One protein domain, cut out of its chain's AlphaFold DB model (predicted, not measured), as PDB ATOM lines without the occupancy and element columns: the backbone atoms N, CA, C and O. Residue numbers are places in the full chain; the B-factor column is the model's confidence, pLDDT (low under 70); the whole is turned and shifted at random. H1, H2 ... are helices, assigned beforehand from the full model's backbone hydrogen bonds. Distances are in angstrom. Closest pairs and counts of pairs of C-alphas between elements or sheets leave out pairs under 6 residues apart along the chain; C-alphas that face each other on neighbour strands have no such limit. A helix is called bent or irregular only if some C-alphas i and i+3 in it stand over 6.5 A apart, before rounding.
ATOM      1  N   LEU A   2     -36.054  53.428  36.493       84.94
ATOM      2  CA  LEU A   2     -36.323  52.016  36.129       84.94
ATOM      3  C   LEU A   2     -37.247  51.318  37.138       84.94
ATOM      4  O   LEU A   2     -36.968  51.357  38.336       84.94
ATOM      5  N   GLN A   3     -38.313  50.670  36.648       83.81
ATOM      6  CA  GLN A   3     -39.335  49.998  37.471       83.81
ATOM      7  C   GLN A   3     -38.897  48.628  38.012       83.81
ATOM      8  O   GLN A   3     -39.305  48.238  39.101       83.81
ATOM      9  N   LYS A   4     -38.072  47.888  37.263       88.75
ATOM     10  CA  LYS A   4     -37.523  46.582  37.657       88.75
ATOM     11  C   LYS A   4     -36.022  46.564  37.404       88.75
ATOM     12  O   LYS A   4     -35.548  47.217  36.476       88.75
ATOM     13  N   ARG A   5     -35.283  45.834  38.238       92.12
ATOM     14  CA  ARG A   5     -33.824  45.707  38.150       92.12
ATOM     15  C   ARG A   5     -33.441  44.245  38.339       92.12
ATOM     16  O   ARG A   5     -33.977  43.581  39.222       92.12
ATOM     17  N   LYS A   6     -32.517  43.765  37.515       93.19
ATOM     18  CA  LYS A   6     -31.914  42.433  37.587       93.19
ATOM     19  C   LYS A   6     -30.450  42.583  37.185       93.19
ATOM     20  O   LYS A   6     -30.151  43.369  36.292       93.19
ATOM     21  N   CYS A   7     -29.564  41.870  37.868       96.25
ATOM     22  CA  CYS A   7     -28.134  41.851  37.582       96.25
ATOM     23  C   CYS A   7     -27.726  40.433  37.164       96.25
ATOM     24  O   CYS A   7     -28.247  39.465  37.726       96.25
ATOM     25  N   PHE A   8     -26.813  40.338  36.201       96.25
ATOM     26  CA  PHE A   8     -26.158  39.112  35.748       96.25
ATOM     27  C   PHE A   8     -24.652  39.342  35.805       96.25
ATOM     28  O   PHE A   8     -24.184  40.416  35.431       96.25
ATOM     29  N   ILE A   9     -23.905  38.350  36.281       97.31
ATOM     30  CA  ILE A   9     -22.448  38.421  36.376       97.31
ATOM     31  C   ILE A   9     -21.887  37.413  35.386       97.31
ATOM     32  O   ILE A   9     -22.031  36.210  35.587       97.31
ATOM     33  N   PHE A  10     -21.270  37.915  34.322       97.12
ATOM     34  CA  PHE A  10     -20.627  37.083  33.315       97.12
ATOM     35  C   PHE A  10     -19.178  36.798  33.731       97.12
ATOM     36  O   PHE A  10     -18.455  37.746  34.054       97.12
ATOM     37  N   PRO A  11     -18.737  35.527  33.741       94.94
ATOM     38  CA  PRO A  11     -17.320  35.205  33.886       94.94
ATOM     39  C   PRO A  11     -16.547  35.630  32.626       94.94
ATOM     40  O   PRO A  11     -17.143  36.040  31.630       94.94
ATOM     41  N   MET A  12     -15.214  35.526  32.650       93.81
ATOM     42  CA  MET A  12     -14.417  35.754  31.440       93.81
ATOM     43  C   MET A  12     -14.880  34.799  30.329       93.81
ATOM     44  O   MET A  12     -15.006  33.596  30.578       93.81
ATOM     45  N   PRO A  13     -15.154  35.307  29.116       94.81
ATOM     46  CA  PRO A  13     -15.727  34.490  28.057       94.81
ATOM     47  C   PRO A  13     -14.748  33.434  27.552       94.81
ATOM     48  O   PRO A  13     -15.178  32.344  27.200       94.81
ATOM     49  N   THR A  14     -13.447  33.722  27.575       95.25
ATOM     50  CA  THR A  14     -12.366  32.799  27.212       95.25
ATOM     51  C   THR A  14     -11.051  33.203  27.900       95.25
ATOM     52  O   THR A  14     -11.039  34.135  28.713       95.25
ATOM     53  N   HIS A  15      -9.953  32.492  27.624       93.62
ATOM     54  CA  HIS A  15      -8.614  32.867  28.082       93.62
ATOM     55  C   HIS A  15      -8.165  34.175  27.400       93.62
ATOM     56  O   HIS A  15      -8.462  34.360  26.222       93.62
ATOM     57  N   PRO A  16      -7.438  35.089  28.075       93.19
ATOM     58  CA  PRO A  16      -7.001  36.352  27.470       93.19
ATOM     59  C   PRO A  16      -6.276  36.210  26.123       93.19
ATOM     60  O   PRO A  16      -6.468  37.045  25.243       93.19
ATOM     61  N   ASP A  17      -5.504  35.137  25.951       94.25
ATOM     62  CA  ASP A  17      -4.758  34.860  24.714       94.25
ATOM     63  C   ASP A  17      -5.647  34.412  23.538       94.25
ATOM     64  O   ASP A  17      -5.208  34.465  22.397       94.25
ATOM     65  N   ASP A  18      -6.884  33.985  23.809       93.50
ATOM     66  CA  ASP A  18      -7.842  33.469  22.820       93.50
ATOM     67  C   ASP A  18      -8.959  34.483  22.491       93.50
ATOM     68  O   ASP A  18      -9.954  34.145  21.844       93.50
ATOM     69  N   MET A  19      -8.838  35.733  22.953       90.88
ATOM     70  CA  MET A  19      -9.869  36.771  22.788       90.88
ATOM     71  C   MET A  19     -10.151  37.131  21.322       90.88
ATOM     72  O   MET A  19     -11.255  37.573  21.004       90.88
ATOM     73  N   ASP A  20      -9.184  36.936  20.426       93.25
ATOM     74  CA  ASP A  20      -9.338  37.093  18.974       93.25
ATOM     75  C   ASP A  20     -10.158  35.955  18.333       93.25
ATOM     76  O   ASP A  20     -10.666  36.105  17.224       93.25
ATOM     77  N   GLN A  21     -10.333  34.836  19.043       92.19
ATOM     78  CA  GLN A  21     -11.031  33.621  18.603       92.19
ATOM     79  C   GLN A  21     -12.324  33.370  19.395       92.19
ATOM     80  O   GLN A  21     -12.785  32.230  19.523       92.19
ATOM     81  N   LEU A  22     -12.927  34.446  19.910       91.25
ATOM     82  CA  LEU A  22     -14.059  34.418  20.836       91.25
ATOM     83  C   LEU A  22     -15.230  33.557  20.349       91.25
ATOM     84  O   LEU A  22     -15.817  32.838  21.144       91.25
ATOM     85  N   GLU A  23     -15.549  33.590  19.055       87.00
ATOM     86  CA  GLU A  23     -16.688  32.857  18.483       87.00
ATOM     87  C   GLU A  23     -16.563  31.330  18.621       87.00
ATOM     88  O   GLU A  23     -17.576  30.638  18.687       87.00
ATOM     89  N   ASN A  24     -15.334  30.804  18.715       90.94
ATOM     90  CA  ASN A  24     -15.055  29.364  18.702       90.94
ATOM     91  C   ASN A  24     -14.518  28.819  20.033       90.94
ATOM     92  O   ASN A  24     -14.425  27.604  20.201       90.94
ATOM     93  N   LYS A  25     -14.130  29.693  20.969       92.62
ATOM     94  CA  LYS A  25     -13.431  29.314  22.212       92.62
ATOM     95  C   LYS A  25     -14.121  29.822  23.479       92.62
ATOM     96  O   LYS A  25     -13.455  30.113  24.472       92.62
ATOM     97  N   LEU A  26     -15.448  29.936  23.467       94.69
ATOM     98  CA  LEU A  26     -16.202  30.316  24.663       94.69
ATOM     99  C   LEU A  26     -16.109  29.232  25.742       94.69
ATOM    100  O   LEU A  26     -16.269  28.044  25.473       94.69
ATOM    101  N   SER A  27     -15.888  29.657  26.981       94.94
ATOM    102  CA  SER A  27     -15.915  28.775  28.141       94.94
ATOM    103  C   SER A  27     -17.339  28.299  28.438       94.94
ATOM    104  O   SER A  27     -18.314  29.043  28.303       94.94
ATOM    105  N   GLU A  28     -17.467  27.060  28.913       95.00
ATOM    106  CA  GLU A  28     -18.763  26.478  29.282       95.00
ATOM    107  C   GLU A  28     -19.474  27.282  30.381       95.00
ATOM    108  O   GLU A  28     -20.696  27.440  30.368       95.00
ATOM    109  N   THR A  29     -18.712  27.838  31.326       95.31
ATOM    110  CA  THR A  29     -19.255  28.657  32.416       95.31
ATOM    111  C   THR A  29     -19.831  29.974  31.903       95.31
ATOM    112  O   THR A  29     -20.883  30.397  32.380       95.31
ATOM    113  N   PHE A  30     -19.195  30.601  30.909       95.94
ATOM    114  CA  PHE A  30     -19.749  31.772  30.233       95.94
ATOM    115  C   PHE A  30     -21.017  31.424  29.454       95.94
ATOM    116  O   PHE A  30     -22.026  32.114  29.605       95.94
ATOM    117  N   LEU A  31     -20.989  30.339  28.672       95.81
ATOM    118  CA  LEU A  31     -22.137  29.888  27.880       95.81
ATOM    119  C   LEU A  31     -23.364  29.628  28.756       95.81
ATOM    120  O   LEU A  31     -24.455  30.094  28.432       95.81
ATOM    121  N   LYS A  32     -23.176  28.979  29.908       97.06
ATOM    122  CA  LYS A  32     -24.258  28.731  30.865       97.06
ATOM    123  C   LYS A  32     -24.901  30.028  31.367       97.06
ATOM    124  O   LYS A  32     -26.124  30.146  31.379       97.06
ATOM    125  N   VAL A  33     -24.099  31.028  31.742       97.75
ATOM    126  CA  VAL A  33     -24.633  32.327  32.190       97.75
ATOM    127  C   VAL A  33     -25.310  33.079  31.041       97.75
ATOM    128  O   VAL A  33     -26.348  33.709  31.249       97.75
ATOM    129  N   ALA A  34     -24.765  33.004  29.826       96.56
ATOM    130  CA  ALA A  34     -25.371  33.605  28.641       96.56
ATOM    131  C   ALA A  34     -26.735  32.983  28.313       96.56
ATOM    132  O   ALA A  34     -27.678  33.710  27.989       96.56
ATOM    133  N   GLU A  35     -26.870  31.665  28.450       97.44
ATOM    134  CA  GLU A  35     -28.136  30.954  28.283       97.44
ATOM    135  C   GLU A  35     -29.151  31.344  29.365       97.44
ATOM    136  O   GLU A  35     -30.301  31.659  29.045       97.44
ATOM    137  N   GLU A  36     -28.732  31.414  30.632       97.69
ATOM    138  CA  GLU A  36     -29.577  31.876  31.741       97.69
ATOM    139  C   GLU A  36     -30.055  33.323  31.536       97.69
ATOM    140  O   GLU A  36     -31.240  33.624  31.716       97.69
ATOM    141  N   PHE A  37     -29.157  34.224  31.120       97.81
ATOM    142  CA  PHE A  37     -29.485  35.609  30.776       97.81
ATOM    143  C   PHE A  37     -30.509  35.666  29.645       97.81
ATOM    144  O   PHE A  37     -31.558  36.296  29.784       97.81
ATOM    145  N   THR A  38     -30.226  34.980  28.542       97.50
ATOM    146  CA  THR A  38     -31.060  34.999  27.340       97.50
ATOM    147  C   THR A  38     -32.449  34.440  27.638       97.50
ATOM    148  O   THR A  38     -33.459  35.081  27.335       97.50
ATOM    149  N   SER A  39     -32.511  33.303  28.335       97.38
ATOM    150  CA  SER A  39     -33.758  32.687  28.795       97.38
ATOM    151  C   SER A  39     -34.562  33.633  29.683       97.38
ATOM    152  O   SER A  39     -35.771  33.782  29.502       97.38
ATOM    153  N   HIS A  40     -33.899  34.327  30.612       96.38
ATOM    154  CA  HIS A  40     -34.566  35.310  31.456       96.38
ATOM    155  C   HIS A  40     -35.156  36.464  30.643       96.38
ATOM    156  O   HIS A  40     -36.307  36.830  30.875       96.38
ATOM    157  N   ILE A  41     -34.409  37.023  29.681       96.19
ATOM    158  CA  ILE A  41     -34.903  38.105  28.817       96.19
ATOM    159  C   ILE A  41     -36.148  37.658  28.044       96.19
ATOM    160  O   ILE A  41     -37.152  38.372  28.081       96.19
ATOM    161  N   TYR A  42     -36.133  36.473  27.425       95.88
ATOM    162  CA  TYR A  42     -37.296  35.941  26.701       95.88
ATOM    163  C   TYR A  42     -38.523  35.736  27.597       95.88
ATOM    164  O   TYR A  42     -39.647  35.966  27.160       95.88
ATOM    165  N   GLN A  43     -38.330  35.359  28.861       95.44
ATOM    166  CA  GLN A  43     -39.435  35.192  29.811       95.44
ATOM    167  C   GLN A  43     -40.062  36.520  30.253       95.44
ATOM    168  O   GLN A  43     -41.251  36.565  30.566       95.44
ATOM    169  N   ILE A  44     -39.278  37.602  30.324       93.44
ATOM    170  CA  ILE A  44     -39.754  38.895  30.843       93.44
ATOM    171  C   ILE A  44     -40.082  39.917  29.756       93.44
ATOM    172  O   ILE A  44     -40.630  40.976  30.084       93.44
ATOM    173  N   MET A  45     -39.703  39.656  28.501       91.25
ATOM    174  CA  MET A  45     -39.862  40.617  27.418       91.25
ATOM    175  C   MET A  45     -41.333  40.988  27.240       91.25
ATOM    176  O   MET A  45     -42.234  40.152  27.249       91.25
ATOM    177  N   LYS A  46     -41.578  42.283  27.078       91.00
ATOM    178  CA  LYS A  46     -42.899  42.832  26.783       91.00
ATOM    179  C   LYS A  46     -42.807  43.642  25.509       91.00
ATOM    180  O   LYS A  46     -41.761  44.228  25.227       91.00
TER     181      LYS A  46
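What this domain is: This is residues 2 to 46 of the 248 residues of the protein "GBP_C domain-containing protein" of Petromyzon marinus (UniProt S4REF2). One straight helix, H2, and a drawn-out strip without a named element, residues 2 to 13, run lengthwise beside each other in opposite directions, and the short irregular helix H1 makes the turn at one end. The 45 printed residues hold two named helices, H1 then H2, and no named strand: all helix. The whole is loose, with a radius of gyration of the C-alphas of 13.2 A, and a rod spanning 40 by 17 by 15 A.

Where its parts are: Find C-alpha 28 at (-18.763, 26.478, 29.282); from there H2, residues 28 to 44, runs 24.4 A to C-alpha 44 at (-39.754, 38.895, 30.843). H1, residues 16 to 21, begins at (-7.001, 36.352, 27.470); it is irregular, with C-alphas 17 and 20 lying 7.7 A apart.

How they stand to each other: H2 and H1 are apart, joined by a short link of 6 residues. In H2 every O i to N i+4 pair is within hydrogen-bond range; in H1 0 of 2 are, and 1 of 3 O i to N i+3 pairs. Residues 41 to 46, of which 41 to 44 belong to H2, stand free.

The domain as a whole: The C-alphas of Gln 3 and Asp 17 are the two farthest apart, 39.8 A. The printed part has no cut, its mean pLDDT is 94.0, and no printed residue is under 70.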